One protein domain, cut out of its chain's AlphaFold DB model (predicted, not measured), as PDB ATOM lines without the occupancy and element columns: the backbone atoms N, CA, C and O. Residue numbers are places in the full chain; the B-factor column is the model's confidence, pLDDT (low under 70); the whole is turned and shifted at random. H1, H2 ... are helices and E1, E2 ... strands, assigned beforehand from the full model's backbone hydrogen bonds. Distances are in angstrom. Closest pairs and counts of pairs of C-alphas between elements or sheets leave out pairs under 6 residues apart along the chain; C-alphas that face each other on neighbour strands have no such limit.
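AT A GLANCE: This is residues 53 to 138 and 148 to 173 of the 182 residues of an uncharacterized protein of Lysobacter sp. CW239 (UniProt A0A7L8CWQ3). Three helices, H1, H2 and H3, fold back and forth side by side, with H2 and H3 as the closer hairpin and H1 loosely beside H2. Past the end of H3 come a small ribbon of two antiparallel strands, E1 and E2, and then H4, which makes a corner with H3 and sticks out as an arm with residues 160 to 173. The printed part has 112 residues, mostly helix, in the order H1, H2, H3, E1, E2, H4. It is loose, with a radius of gyration of the C-alphas of 18.8 A, and elongated, spanning 61 by 32 by 19 A.

HOW THE PARTS SIT: Start at H1, residues 59 to 71, which only just touches H2, residues 81 to 98, with 3 pairs of C-alphas within 8 A. Look at Arg 63 and Met 91, their closest C-alphas, 6.9 A apart; H2 touches H1 with residues 84 to 91 alone. This helical hairpin has a shallow tilt of 11 degrees, opposite ways. H2 also touches H3, residues 109 to 133, closest at the C-alphas of Ala 87 and Leu 122, 5.6 A, in a second helical hairpin at 28 degrees. H1 and H3 are apart. E1, residues 135 to 138, and E2, residues 149 to 154, are antiparallel neighbours; find N 136 and O 153 at 2.8 A. H4, residues 155 to 173, and H3 touch only at their ends, closest at the C-alphas of Asp 132 and Ala 156, 4.9 A, with a steep tilt of 67 degrees. In H1, H2, H3 and H4 every O i to N i+4 pair is within hydrogen-bond range.

IN THESE COORDINATES: Find C-alpha 59 at (63.656, 41.558, 61.963), where H1 begins its 18.3 A. H2 measures 26.0 A, H3 36.0 A, E1 9.8 A and E2 16.6 A. H4 runs 27.4 A to C-alpha 173 at (105.121, 19.613, 35.215).

THE WHOLE: The C-alphas farthest apart, of Thr 106 and Gln 173, are 62.5 A apart. Residues 139 to 147 are not printed, and C-alphas 138 and 148 are 9.9 A apart across that cut. Of the links printed whole, none is long. The model's pLDDT is under 70 at residues 55 to 57 and 100 to 101.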
ATOM      1  N   VAL A  53      63.092  41.118  55.118       78.38
ATOM      2  CA  VAL A  53      62.795  42.255  55.997       78.38
ATOM      3  C   VAL A  53      61.352  42.758  55.803       78.38
ATOM      4  O   VAL A  53      60.763  43.277  56.746       78.38
ATOM      5  N   ALA A  54      60.745  42.572  54.623       70.69
ATOM      6  CA  ALA A  54      59.372  43.013  54.349       70.69
ATOM      7  C   ALA A  54      58.317  42.057  54.927       70.69
ATOM      8  O   ALA A  54      57.234  42.482  55.319       70.69
ATOM      9  N   LYS A  55      58.619  40.756  55.003       68.81
ATOM     10  CA  LYS A  55      57.700  39.750  55.569       68.81
ATOM     11  C   LYS A  55      57.935  39.468  57.050       68.81
ATOM     12  O   LYS A  55      57.150  38.744  57.668       68.81
ATOM     13  N   THR A  56      59.010  39.986  57.635       61.12
ATOM     14  CA  THR A  56      59.320  39.757  59.045       61.12
ATOM     15  C   THR A  56      58.613  40.766  59.932       61.12
ATOM     16  O   THR A  56      59.018  41.919  60.011       61.12
ATOM     17  N   ALA A  57      57.619  40.294  60.687       60.12
ATOM     18  CA  ALA A  57      57.057  41.044  61.811       60.12
ATOM     19  C   ALA A  57      58.103  41.352  62.907       60.12
ATOM     20  O   ALA A  57      57.871  42.226  63.735       60.12
ATOM     21  N   ASP A  58      59.246  40.648  62.909       72.25
ATOM     22  CA  ASP A  58      60.362  40.878  63.829       72.25
ATOM     23  C   ASP A  58      61.716  40.588  63.143       72.25
ATOM     24  O   ASP A  58      62.215  39.456  63.129       72.25
ATOM     25  N   PHE A  59      62.296  41.616  62.516       80.94
ATOM     26  CA  PHE A  59      63.656  41.558  61.963       80.94
ATOM     27  C   PHE A  59      64.702  41.308  63.065       80.94
ATOM     28  O   PHE A  59      65.667  40.575  62.838       80.94
ATOM     29  N   GLY A  60      64.470  41.819  64.280       82.19
ATOM     30  CA  GLY A  60      65.355  41.634  65.430       82.19
ATOM     31  C   GLY A  60      65.486  40.167  65.843       82.19
ATOM     32  O   GLY A  60      66.597  39.675  66.037       82.19
ATOM     33  N   ALA A  61      64.377  39.424  65.885       84.38
ATOM     34  CA  ALA A  61      64.406  37.984  66.151       84.38
ATOM     35  C   ALA A  61      65.193  37.203  65.083       84.38
ATOM     36  O   ALA A  61      65.933  36.270  65.408       84.38
ATOM     37  N   LYS A  62      65.067  37.581  63.803       85.56
ATOM     38  CA  LYS A  62      65.837  36.957  62.712       85.56
ATOM     39  C   LYS A  62      67.319  37.279  62.809       85.56
ATOM     40  O   LYS A  62      68.131  36.365  62.694       85.56
ATOM     41  N   ARG A  63      67.663  38.537  63.079       89.00
ATOM     42  CA  ARG A  63      69.037  38.963  63.335       89.00
ATOM     43  C   ARG A  63      69.658  38.154  64.472       89.00
ATOM     44  O   ARG A  63      70.724  37.580  64.277       89.00
ATOM     45  N   ALA A  64      68.976  38.035  65.611       89.06
ATOM     46  CA  ALA A  64      69.472  37.264  66.749       89.06
ATOM     47  C   ALA A  64      69.716  35.785  66.394       89.06
ATOM     48  O   ALA A  64      70.737  35.215  66.776       89.06
ATOM     49  N   ALA A  65      68.819  35.169  65.617       89.00
ATOM     50  CA  ALA A  65      69.003  33.799  65.139       89.00
ATOM     51  C   ALA A  65      70.217  33.661  64.201       89.00
ATOM     52  O   ALA A  65      70.964  32.689  64.300       89.00
ATOM     53  N   ILE A  66      70.443  34.638  63.317       90.56
ATOM     54  CA  ILE A  66      71.605  34.658  62.416       90.56
ATOM     55  C   ILE A  66      72.893  34.867  63.206       90.56
ATOM     56  O   ILE A  66      73.865  34.162  62.968       90.56
ATOM     57  N   GLU A  67      72.914  35.784  64.172       91.62
ATOM     58  CA  GLU A  67      74.075  36.014  65.037       91.62
ATOM     59  C   GLU A  67      74.452  34.751  65.825       91.62
ATOM     60  O   GLU A  67      75.634  34.412  65.904       91.62
ATOM     61  N   GLN A  68      73.463  34.010  66.333       90.81
ATOM     62  CA  GLN A  68      73.686  32.709  66.971       90.81
ATOM     63  C   GLN A  68      74.221  31.668  65.981       90.81
ATOM     64  O   GLN A  68      75.197  30.985  66.282       90.81
ATOM     65  N   ALA A  69      73.634  31.571  64.787       89.56
ATOM     66  CA  ALA A  69      74.085  30.634  63.761       89.56
ATOM     67  C   ALA A  69      75.509  30.945  63.262       89.56
ATOM     68  O   ALA A  69      76.276  30.024  63.000       89.56
ATOM     69  N   LEU A  70      75.881  32.227  63.173       89.81
ATOM     70  CA  LEU A  70      77.236  32.684  62.839       89.81
ATOM     71  C   LEU A  70      78.243  32.442  63.973       89.81
ATOM     72  O   LEU A  70      79.449  32.446  63.727       89.81
ATOM     73  N   ALA A  71      77.776  32.311  65.217       88.06
ATOM     74  CA  ALA A  71      78.611  31.968  66.364       88.06
ATOM     75  C   ALA A  71      78.837  30.456  66.506       88.06
ATOM     76  O   ALA A  71      79.857  30.065  67.072       88.06
ATOM     77  N   GLY A  72      77.909  29.638  66.007       85.69
ATOM     78  CA  GLY A  72      78.048  28.186  65.942       85.69
ATOM     79  C   GLY A  72      79.023  27.713  64.858       85.69
ATOM     80  O   GLY A  72      79.508  28.491  64.040       85.69
ATOM     81  N   ASP A  73      79.286  26.409  64.851       79.69
ATOM     82  CA  ASP A  73      80.256  25.731  63.983       79.69
ATOM     83  C   ASP A  73      79.614  24.859  62.891       79.69
ATOM     84  O   ASP A  73      80.326  24.294  62.070       79.69
ATOM     85  N   GLU A  74      78.283  24.762  62.837       84.25
ATOM     86  CA  GLU A  74      77.600  23.862  61.896       84.25
ATOM     87  C   GLU A  74      77.127  24.569  60.613       84.25
ATOM     88  O   GLU A  74      77.528  24.214  59.506       84.25
ATOM     89  N   THR A  75      76.255  25.578  60.736       84.81
ATOM     90  CA  THR A  75      75.520  26.141  59.577       84.81
ATOM     91  C   THR A  75      76.409  26.986  58.663       84.81
ATOM     92  O   THR A  75      76.222  27.003  57.446       84.81
ATOM     93  N   PHE A  76      77.382  27.680  59.252       90.06
ATOM     94  CA  PHE A  76      78.291  28.595  58.563       90.06
ATOM     95  C   PHE A  76      79.754  28.282  58.900       90.06
ATOM     96  O   PHE A  76      80.567  29.196  59.009       90.06
ATOM     97  N   ALA A  77      80.087  26.998  59.072       89.94
ATOM     98  CA  ALA A  77      81.426  26.512  59.419       89.94
ATOM     99  C   ALA A  77      82.550  27.109  58.547       89.94
ATOM    100  O   ALA A  77      83.653  27.361  59.022       89.94
ATOM    101  N   GLU A  78      82.262  27.345  57.265       93.19
ATOM    102  CA  GLU A  78      83.226  27.788  56.253       93.19
ATOM    103  C   GLU A  78      83.159  29.297  55.964       93.19
ATOM    104  O   GLU A  78      83.751  29.772  54.989       93.19
ATOM    105  N   ILE A  79      82.433  30.079  56.773       93.81
ATOM    106  CA  ILE A  79      82.360  31.529  56.577       93.81
ATOM    107  C   ILE A  79      83.709  32.196  56.873       93.81
ATOM    108  O   ILE A  79      84.316  32.010  57.926       93.81
ATOM    109  N   THR A  80      84.174  33.036  55.951       93.88
ATOM    110  CA  THR A  80      85.394  33.830  56.155       93.88
ATOM    111  C   THR A  80      85.170  34.939  57.195       93.88
ATOM    112  O   THR A  80      84.061  35.488  57.240       93.88
ATOM    113  N   PRO A  81      86.196  35.352  57.964       93.88
ATOM    114  CA  PRO A  81      86.092  36.466  58.912       93.88
ATOM    115  C   PRO A  81      85.555  37.762  58.285       93.88
ATOM    116  O   PRO A  81      84.766  38.475  58.905       93.88
ATOM    117  N   GLU A  82      85.932  38.043  57.038       95.25
ATOM    118  CA  GLU A  82      85.521  39.227  56.283       95.25
ATOM    119  C   GLU A  82      84.034  39.167  55.912       95.25
ATOM    120  O   GLU A  82      83.290  40.120  56.128       95.25
ATOM    121  N   ALA A  83      83.568  38.024  55.401       94.75
ATOM    122  CA  ALA A  83      82.148  37.820  55.115       94.75
ATOM    123  C   ALA A  83      81.293  37.897  56.390       94.75
ATOM    124  O   ALA A  83      80.208  38.482  56.374       94.75
ATOM    125  N   ARG A  84      81.796  37.366  57.514       95.00
ATOM    126  CA  ARG A  84      81.117  37.448  58.812       95.00
ATOM    127  C   ARG A  84      80.995  38.891  59.294       95.00
ATOM    128  O   ARG A  84      79.906  39.304  59.688       95.00
ATOM    129  N   SER A  85      82.078  39.668  59.254       95.94
ATOM    130  CA  SER A  85      82.037  41.075  59.665       95.94
ATOM    131  C   SER A  85      81.128  41.905  58.753       95.94
ATOM    132  O   SER A  85      80.360  42.728  59.251       95.94
ATOM    133  N   ARG A  86      81.125  41.629  57.441       96.81
ATOM    134  CA  ARG A  86      80.219  42.281  56.486       96.81
ATOM    135  C   ARG A  86      78.753  41.950  56.754       96.81
ATOM    136  O   ARG A  86      77.936  42.865  56.769       96.81
ATOM    137  N   ALA A  87      78.419  40.688  57.025       95.31
ATOM    138  CA  ALA A  87      77.056  40.287  57.378       95.31
ATOM    139  C   ALA A  87      76.555  41.017  58.638       95.31
ATOM    140  O   ALA A  87      75.444  41.549  58.648       95.31
ATOM    141  N   LEU A  88      77.392  41.107  59.679       94.75
ATOM    142  CA  LEU A  88      77.072  41.848  60.906       94.75
ATOM    143  C   LEU A  88      76.869  43.350  60.641       94.75
ATOM    144  O   LEU A  88      75.934  43.950  61.174       94.75
ATOM    145  N   ALA A  89      77.710  43.951  59.794       96.44
ATOM    146  CA  ALA A  89      77.577  45.350  59.400       96.44
ATOM    147  C   ALA A  89      76.262  45.607  58.647       96.44
ATOM    148  O   ALA A  89      75.520  46.509  59.024       96.44
ATOM    149  N   LEU A  90      75.922  44.769  57.661       95.56
ATOM    150  CA  LEU A  90      74.673  44.869  56.896       95.56
ATOM    151  C   LEU A  90      73.434  44.786  57.796       95.56
ATOM    152  O   LEU A  90      72.500  45.568  57.625       95.56
ATOM    153  N   MET A  91      73.434  43.882  58.781       93.31
ATOM    154  CA  MET A  91      72.345  43.781  59.761       93.31
ATOM    155  C   MET A  91      72.208  45.053  60.602       93.31
ATOM    156  O   MET A  91      71.104  45.572  60.746       93.31
ATOM    157  N   SER A  92      73.324  45.602  61.089       93.06
ATOM    158  CA  SER A  92      73.337  46.861  61.844       93.06
ATOM    159  C   SER A  92      72.861  48.056  61.007       93.06
ATOM    160  O   SER A  92      72.077  48.885  61.467       93.06
ATOM    161  N   GLU A  93      73.303  48.133  59.752       93.06
ATOM    162  CA  GLU A  93      72.914  49.176  58.808       93.06
ATOM    163  C   GLU A  93      71.413  49.128  58.470       93.06
ATOM    164  O   GLU A  93      70.766  50.174  58.376       93.06
ATOM    165  N   MET A  94      70.841  47.931  58.289       91.44
ATOM    166  CA  MET A  94      69.398  47.761  58.086       91.44
ATOM    167  C   MET A  94      68.603  48.143  59.338       91.44
ATOM    168  O   MET A  94      67.636  48.894  59.224       91.44
ATOM    169  N   ASP A  95      69.041  47.716  60.527       89.38
ATOM    170  CA  ASP A  95      68.411  48.109  61.795       89.38
ATOM    171  C   ASP A  95      68.389  49.628  61.982       89.38
ATOM    172  O   ASP A  95      67.385  50.192  62.411       89.38
ATOM    173  N   ALA A  96      69.471  50.318  61.615       89.75
ATOM    174  CA  ALA A  96      69.546  51.772  61.714       89.75
ATOM    175  C   ALA A  96      68.568  52.498  60.772       89.75
ATOM    176  O   ALA A  96      68.121  53.600  61.099       89.75
ATOM    177  N   LEU A  97      68.241  51.910  59.614       87.94
ATOM    178  CA  LEU A  97      67.227  52.448  58.705       87.94
ATOM    179  C   LEU A  97      65.814  52.169  59.230       87.94
ATOM    180  O   LEU A  97      65.022  53.097  59.364       87.94
ATOM    181  N   ILE A  98      65.522  50.915  59.584       85.94
ATOM    182  CA  ILE A  98      64.186  50.469  60.008       85.94
ATOM    183  C   ILE A  98      63.802  51.073  61.361       85.94
ATOM    184  O   ILE A  98      62.680  51.541  61.541       85.94
ATOM    185  N   GLY A  99      64.738  51.119  62.313       78.44
ATOM    186  CA  GLY A  99      64.503  51.622  63.666       78.44
ATOM    187  C   GLY A  99      64.071  53.091  63.724       78.44
ATOM    188  O   GLY A  99      63.507  53.519  64.727       78.44
ATOM    189  N   ARG A 100      64.276  53.868  62.650       69.44
ATOM    190  CA  ARG A 100      63.815  55.265  62.554       69.44
ATOM    191  C   ARG A 100      62.325  55.390  62.240       69.44
ATOM    192  O   ARG A 100      61.727  56.400  62.598       69.44
ATOM    193  N   THR A 101      61.733  54.407  61.565       68.38
ATOM    194  CA  THR A 101      60.356  54.476  61.035       68.38
ATOM    195  C   THR A 101      59.456  53.332  61.507       68.38
ATOM    196  O   THR A 101      58.249  53.367  61.266       68.38
ATOM    197  N   GLY A 102      60.022  52.327  62.183       70.50
ATOM    198  CA  GLY A 102      59.326  51.178  62.768       70.50
ATOM    199  C   GLY A 102      58.954  50.069  61.778       70.50
ATOM    200  O   GLY A 102      58.632  48.968  62.210       70.50
ATOM    201  N   SER A 103      59.011  50.331  60.471       79.31
ATOM    202  CA  SER A 103      58.768  49.353  59.407       79.31
ATOM    203  C   SER A 103      59.479  49.771  58.118       79.31
ATOM    204  O   SER A 103      59.756  50.953  57.908       79.31
ATOM    205  N   VAL A 104      59.752  48.807  57.235       83.62
ATOM    206  CA  VAL A 104      60.253  49.081  55.879       83.62
ATOM    207  C   VAL A 104      59.195  49.791  55.039       83.62
ATOM    208  O   VAL A 104      59.527  50.712  54.299       83.62
ATOM    209  N   ASP A 105      57.917  49.442  55.201       83.56
ATOM    210  CA  ASP A 105      56.825  50.000  54.389       83.56
ATOM    211  C   ASP A 105      56.604  51.500  54.632       83.56
ATOM    212  O   ASP A 105      56.051  52.205  53.788       83.56
ATOM    213  N   THR A 106      57.041  52.003  55.790       84.88
ATOM    214  CA  THR A 106      56.937  53.418  56.164       84.88
ATOM    215  C   THR A 106      58.153  54.239  55.731       84.88
ATOM    216  O   THR A 106      58.139  55.464  55.869       84.88
ATOM    217  N   LEU A 107      59.203  53.603  55.195       85.62
ATOM    218  CA  LEU A 107      60.389  54.297  54.695       85.62
ATOM    219  C   LEU A 107      60.096  55.028  53.374       85.62
ATOM    220  O   LEU A 107      59.292  54.557  52.565       85.62
ATOM    221  N   PRO A 108      60.792  56.140  53.079       90.06
ATOM    222  CA  PRO A 108      60.796  56.729  51.744       90.06
ATOM    223  C   PRO A 108      61.248  55.709  50.683       90.06
ATOM    224  O   PRO A 108      62.142  54.910  50.973       90.06
ATOM    225  N   PRO A 109      60.747  55.770  49.433       89.62
ATOM    226  CA  PRO A 109      61.057  54.776  48.397       89.62
ATOM    227  C   PRO A 109      62.557  54.534  48.178       89.62
ATOM    228  O   PRO A 109      62.990  53.402  47.994       89.62
ATOM    229  N   VAL A 110      63.370  55.590  48.264       91.19
ATOM    230  CA  VAL A 110      64.834  55.492  48.140       91.19
ATOM    231  C   VAL A 110      65.445  54.651  49.270       91.19
ATOM    232  O   VAL A 110      66.311  53.821  49.017       91.19
ATOM    233  N   GLN A 111      64.967  54.821  50.505       89.94
ATOM    234  CA  GLN A 111      65.456  54.067  51.664       89.94
ATOM    235  C   GLN A 111      64.947  52.622  51.661       89.94
ATOM    236  O   GLN A 111      65.665  51.728  52.098       89.94
ATOM    237  N   GLN A 112      63.749  52.365  51.123       90.50
ATOM    238  CA  GLN A 112      63.268  50.995  50.914       90.50
ATOM    239  C   GLN A 112      64.209  50.220  49.989       90.50
ATOM    240  O   GLN A 112      64.649  49.127  50.332       90.50
ATOM    241  N   VAL A 113      64.575  50.816  48.848       92.12
ATOM    242  CA  VAL A 113      65.534  50.216  47.906       92.12
ATOM    243  C   VAL A 113      66.879  49.949  48.583       92.12
ATOM    244  O   VAL A 113      67.463  48.888  48.383       92.12
ATOM    245  N   GLU A 114      67.359  50.865  49.424       92.19
ATOM    246  CA  GLU A 114      68.602  50.677  50.178       92.19
ATOM    247  C   GLU A 114      68.535  49.477  51.140       92.19
ATOM    248  O   GLU A 114      69.457  48.660  51.163       92.19
ATOM    249  N   VAL A 115      67.432  49.316  51.882       91.88
ATOM    250  CA  VAL A 115      67.216  48.149  52.756       91.88
ATOM    251  C   VAL A 115      67.165  46.855  51.947       91.88
ATOM    252  O   VAL A 115      67.818  45.882  52.323       91.88
ATOM    253  N   PHE A 116      66.436  46.831  50.828       92.00
ATOM    254  CA  PHE A 116      66.351  45.639  49.984       92.00
ATOM    255  C   PHE A 116      67.707  45.263  49.382       92.00
ATOM    256  O   PHE A 116      68.081  44.096  49.413       92.00
ATOM    257  N   ASN A 117      68.499  46.236  48.932       94.19
ATOM    258  CA  ASN A 117      69.844  45.967  48.425       94.19
ATOM    259  C   ASN A 117      70.757  45.369  49.507       94.19
ATOM    260  O   ASN A 117      71.482  44.411  49.244       94.19
ATOM    261  N   ARG A 118      70.697  45.896  50.739       94.69
ATOM    262  CA  ARG A 118      71.455  45.352  51.880       94.69
ATOM    263  C   ARG A 118      71.006  43.944  52.256       94.69
ATOM    264  O   ARG A 118      71.842  43.101  52.574       94.69
ATOM    265  N   GLN A 119      69.702  43.689  52.214       93.50
ATOM    266  CA  GLN A 119      69.135  42.362  52.434       93.50
ATOM    267  C   GLN A 119      69.644  41.369  51.388       93.50
ATOM    268  O   GLN A 119      70.061  40.275  51.757       93.50
ATOM    269  N   GLU A 120      69.638  41.738  50.108       94.88
ATOM    270  CA  GLU A 120      70.131  40.873  49.036       94.88
ATOM    271  C   GLU A 120      71.620  40.559  49.204       94.88
ATOM    272  O   GLU A 120      72.020  39.400  49.103       94.88
ATOM    273  N   GLU A 121      72.439  41.557  49.543       96.12
ATOM    274  CA  GLU A 121      73.859  41.335  49.834       96.12
ATOM    275  C   GLU A 121      74.047  40.380  51.027       96.12
ATOM    276  O   GLU A 121      74.833  39.432  50.956       96.12
ATOM    277  N   LEU A 122      73.280  40.573  52.104       95.00
ATOM    278  CA  LEU A 122      73.305  39.690  53.270       95.00
ATOM    279  C   LEU A 122      72.896  38.261  52.891       95.00
ATOM    280  O   LEU A 122      73.586  37.305  53.244       95.00
ATOM    281  N   ASN A 123      71.804  38.110  52.144       94.44
ATOM    282  CA  ASN A 123      71.296  36.818  51.696       94.44
ATOM    283  C   ASN A 123      72.315  36.092  50.812       94.44
ATOM    284  O   ASN A 123      72.505  34.890  50.975       94.44
ATOM    285  N   GLN A 124      73.020  36.805  49.933       95.44
ATOM    286  CA  GLN A 124      74.086  36.226  49.114       95.44
ATOM    287  C   GLN A 124      75.255  35.716  49.963       95.44
ATOM    288  O   GLN A 124      75.759  34.619  49.714       95.44
ATOM    289  N   ILE A 125      75.668  36.478  50.982       95.12
ATOM    290  CA  ILE A 125      76.725  36.059  51.913       95.12
ATOM    291  C   ILE A 125      76.305  34.792  52.666       95.12
ATOM    292  O   ILE A 125      77.058  33.816  52.691       95.12
ATOM    293  N   LEU A 126      75.105  34.789  53.253       93.31
ATOM    294  CA  LEU A 126      74.597  33.656  54.029       93.31
ATOM    295  C   LEU A 126      74.387  32.417  53.152       93.31
ATOM    296  O   LEU A 126      74.771  31.317  53.547       93.31
ATOM    297  N   ALA A 127      73.834  32.583  51.948       92.94
ATOM    298  CA  ALA A 127      73.641  31.490  51.003       92.94
ATOM    299  C   ALA A 127      74.978  30.846  50.625       92.94
ATOM    300  O   ALA A 127      75.125  29.631  50.735       92.94
ATOM    301  N   ARG A 128      75.983  31.658  50.271       93.50
ATOM    302  CA  ARG A 128      77.318  31.159  49.934       93.50
ATOM    303  C   ARG A 128      77.973  30.435  51.106       93.50
ATOM    304  O   ARG A 128      78.495  29.341  50.922       93.50
ATOM    305  N   ALA A 129      77.919  31.018  52.302       93.56
ATOM    306  CA  ALA A 129      78.487  30.403  53.498       93.56
ATOM    307  C   ALA A 129      77.810  29.065  53.829       93.56
ATOM    308  O   ALA A 129      78.494  28.097  54.160       93.56
ATOM    309  N   SER A 130      76.484  28.981  53.703       92.12
ATOM    310  CA  SER A 130      75.742  27.736  53.913       92.12
ATOM    311  C   SER A 130      76.102  26.677  52.867       92.12
ATOM    312  O   SER A 130      76.376  25.524  53.208       92.12
ATOM    313  N   ASP A 131      76.180  27.076  51.596       92.44
ATOM    314  CA  ASP A 131      76.538  26.189  50.491       92.44
ATOM    315  C   ASP A 131      77.946  25.612  50.613       92.44
ATOM    316  O   ASP A 131      78.167  24.438  50.302       92.44
ATOM    317  N   ASP A 132      78.891  26.427  51.070       93.50
ATOM    318  CA  ASP A 132      80.278  26.030  51.279       93.50
ATOM    319  C   ASP A 132      80.421  25.105  52.503       93.50
ATOM    320  O   ASP A 132      81.211  24.155  52.462       93.50
ATOM    321  N   SER A 133      79.600  25.320  53.539       93.50
ATOM    322  CA  SER A 133      79.623  24.571  54.808       93.50
ATOM    323  C   SER A 133      78.929  23.209  54.743       93.50
ATOM    324  O   SER A 133      79.140  22.363  55.611       93.50
ATOM    325  N   ARG A 134      78.112  22.941  53.715       92.00
ATOM    326  CA  ARG A 134      77.383  21.668  53.620       92.00
ATOM    327  C   ARG A 134      78.338  20.469  53.536       92.00
ATOM    328  O   ARG A 134      79.278  20.445  52.736       92.00
ATOM    329  N   LEU A 135      78.055  19.431  54.322       92.88
ATOM    330  CA  LEU A 135      78.843  18.201  54.333       92.88
ATOM    331  C   LEU A 135      78.500  17.305  53.141       92.88
ATOM    332  O   LEU A 135      77.339  17.026  52.846       92.88
ATOM    333  N   VAL A 136      79.538  16.787  52.488       92.25
ATOM    334  CA  VAL A 136      79.422  15.739  51.474       92.25
ATOM    335  C   VAL A 136      80.174  14.512  51.961       92.25
ATOM    336  O   VAL A 136      81.404  14.460  51.926       92.25
ATOM    337  N   CYS A 137      79.419  13.508  52.393       94.62
ATOM    338  CA  CYS A 137      79.958  12.223  52.807       94.62
ATOM    339  C   CYS A 137      80.065  11.272  51.616       94.62
ATOM    340  O   CYS A 137      79.086  11.026  50.909       94.62
ATOM    341  N   ARG A 138      81.250  10.697  51.410       91.69
ATOM    342  CA  ARG A 138      81.478   9.632  50.434       91.69
ATOM    343  C   ARG A 138      82.018   8.394  51.131       91.69
ATOM    344  O   ARG A 138      82.869   8.474  52.013       91.69
ATOM    345  N   PRO A 148      86.102  -0.361  53.404       93.12
ATOM    346  CA  PRO A 148      85.510   0.932  53.076       93.12
ATOM    347  C   PRO A 148      85.283   1.774  54.336       93.12
ATOM    348  O   PRO A 148      84.683   1.294  55.299       93.12
ATOM    349  N   THR A 149      85.674   3.043  54.295       93.38
ATOM    350  CA  THR A 149      85.407   4.039  55.340       93.38
ATOM    351  C   THR A 149      84.511   5.151  54.790       93.38
ATOM    352  O   THR A 149      84.393   5.341  53.579       93.38
ATOM    353  N   ASN A 150      83.814   5.867  55.673       93.94
ATOM    354  CA  ASN A 150      83.052   7.054  55.289       93.94
ATOM    355  C   ASN A 150      83.930   8.286  55.533       93.94
ATOM    356  O   ASN A 150      84.361   8.507  56.661       93.94
ATOM    357  N   SER A 151      84.189   9.075  54.492       92.31
ATOM    358  CA  SER A 151      84.870  10.365  54.600       92.31
ATOM    359  C   SER A 151      83.858  11.474  54.336       92.31
ATOM    360  O   SER A 151      83.276  11.541  53.251       92.31
ATOM    361  N   CYS A 152      83.617  12.312  55.340       94.12
ATOM    362  CA  CYS A 152      82.787  13.506  55.232       94.12
ATOM    363  C   CYS A 152      83.699  14.728  55.208       94.12
ATOM    364  O   CYS A 152      84.600  14.834  56.035       94.12
ATOM    365  N   LYS A 153      83.475  15.611  54.239       93.94
ATOM    366  CA  LYS A 153      84.183  16.887  54.090       93.94
ATOM    367  C   LYS A 153      83.191  17.958  53.671       93.94
ATOM    368  O   LYS A 153      82.208  17.628  52.992       93.94
ATOM    369  N   THR A 154      83.446  19.210  54.020       95.81
ATOM    370  CA  THR A 154      82.633  20.330  53.526       95.81
ATOM    371  C   THR A 154      82.844  20.520  52.022       95.81
ATOM    372  O   THR A 154      83.789  19.994  51.412       95.81
ATOM    373  N   VAL A 155      81.950  21.251  51.361       95.50
ATOM    374  CA  VAL A 155      82.120  21.562  49.935       95.50
ATOM    375  C   VAL A 155      83.340  22.441  49.709       95.50
ATOM    376  O   VAL A 155      84.095  22.180  48.764       95.50
ATOM    377  N   ALA A 156      83.575  23.408  50.593       95.06
ATOM    378  CA  ALA A 156      84.750  24.261  50.530       95.06
ATOM    379  C   ALA A 156      86.050  23.460  50.702       95.06
ATOM    380  O   ALA A 156      86.961  23.595  49.885       95.06
ATOM    381  N   GLU A 157      86.127  22.548  51.675       94.19
ATOM    382  CA  GLU A 157      87.286  21.664  51.852       94.19
ATOM    383  C   GLU A 157      87.558  20.811  50.616       94.19
ATOM    384  O   GLU A 157      88.698  20.686  50.164       94.19
ATOM    385  N   ARG A 158      86.509  20.232  50.023       93.94
ATOM    386  CA  ARG A 158      86.651  19.429  48.803       93.94
ATOM    387  C   ARG A 158      87.137  20.266  47.628       93.94
ATOM    388  O   ARG A 158      87.883  19.750  46.798       93.94
ATOM    389  N   ARG A 159      86.708  21.524  47.534       94.00
ATOM    390  CA  ARG A 159      87.187  22.459  46.517       94.00
ATOM    391  C   ARG A 159      88.669  22.766  46.717       94.00
ATOM    392  O   ARG A 159      89.430  22.564  45.776       94.00
ATOM    393  N   ARG A 160      89.078  23.129  47.937       94.12
ATOM    394  CA  ARG A 160      90.488  23.393  48.279       94.12
ATOM    395  C   ARG A 160      91.382  22.193  48.002       94.12
ATOM    396  O   ARG A 160      92.443  22.358  47.421       94.12
ATOM    397  N   ALA A 161      90.939  20.985  48.358       92.50
ATOM    398  CA  ALA A 161      91.688  19.764  48.073       92.50
ATOM    399  C   ALA A 161      91.920  19.587  46.562       92.50
ATOM    400  O   ALA A 161      93.043  19.370  46.127       92.50
ATOM    401  N   ARG A 162      90.874  19.769  45.743       92.69
ATOM    402  CA  ARG A 162      90.983  19.667  44.277       92.69
ATOM    403  C   ARG A 162      91.870  20.746  43.664       92.69
ATOM    404  O   ARG A 162      92.530  20.479  42.667       92.69
ATOM    405  N   GLU A 163      91.808  21.969  44.178       94.81
ATOM    406  CA  GLU A 163      92.632  23.084  43.701       94.81
ATOM    407  C   GLU A 163      94.102  22.863  44.082       94.81
ATOM    408  O   GLU A 163      94.961  22.925  43.207       94.81
ATOM    409  N   GLY A 164      94.380  22.451  45.323       94.75
ATOM    410  CA  GLY A 164      95.728  22.097  45.776       94.75
ATOM    411  C   GLY A 164      96.355  20.945  44.983       94.75
ATOM    412  O   GLY A 164      97.512  21.042  44.580       94.75
ATOM    413  N   ASP A 165      95.586  19.893  44.682       94.50
ATOM    414  CA  ASP A 165      96.056  18.777  43.848       94.50
ATOM    415  C   ASP A 165      96.425  19.249  42.430       94.50
ATOM    416  O   ASP A 165      97.440  18.833  41.868       94.50
ATOM    417  N   LYS A 166      95.624  20.145  41.837       94.62
ATOM    418  CA  LYS A 166      95.912  20.717  40.511       94.62
ATOM    419  C   LYS A 166      97.171  21.574  40.525       94.62
ATOM    420  O   LYS A 166      97.991  21.442  39.617       94.62
ATOM    421  N   ASP A 167      97.331  22.424  41.532       95.44
ATOM    422  CA  ASP A 167      98.499  23.294  41.659       95.44
ATOM    423  C   ASP A 167      99.782  22.476  41.846       95.44
ATOM    424  O   ASP A 167     100.804  22.759  41.215       95.44
ATOM    425  N   LEU A 168      99.721  21.391  42.623       95.50
ATOM    426  CA  LEU A 168     100.825  20.442  42.750       95.50
ATOM    427  C   LEU A 168     101.202  19.821  41.395       95.50
ATOM    428  O   LEU A 168     102.370  19.830  41.014       95.50
ATOM    429  N   LEU A 169     100.229  19.332  40.624       94.75
ATOM    430  CA  LEU A 169     100.506  18.756  39.302       94.75
ATOM    431  C   LEU A 169     101.115  19.788  38.340       94.75
ATOM    432  O   LEU A 169     102.063  19.477  37.622       94.75
ATOM    433  N   MET A 170     100.610  21.023  38.351       93.62
ATOM    434  CA  MET A 170     101.135  22.113  37.522       93.62
ATOM    435  C   MET A 170     102.568  22.500  37.902       93.62
ATOM    436  O   MET A 170     103.377  22.824  37.033       93.62
ATOM    437  N   THR A 171     102.895  22.492  39.196       94.94
ATOM    438  CA  THR A 171     104.252  22.805  39.665       94.94
ATOM    439  C   THR A 171     105.247  21.703  39.316       94.94
ATOM    440  O   THR A 171     106.341  22.026  38.856       94.94
ATOM    441  N   ILE A 172     104.857  20.428  39.433       93.88
ATOM    442  CA  ILE A 172     105.690  19.286  39.022       93.88
ATOM    443  C   ILE A 172     105.968  19.333  37.514       93.88
ATOM    444  O   ILE A 172     107.130  19.298  37.120       93.88
ATOM    445  N   GLN A 173     104.945  19.535  36.675       91.50
ATOM    446  CA  GLN A 173     105.121  19.613  35.215       91.50
ATOM    447  C   GLN A 173     106.084  20.731  34.792       91.50
ATOM    448  O   GLN A 173     106.921  20.549  33.911       91.50
TER     449      GLN A 173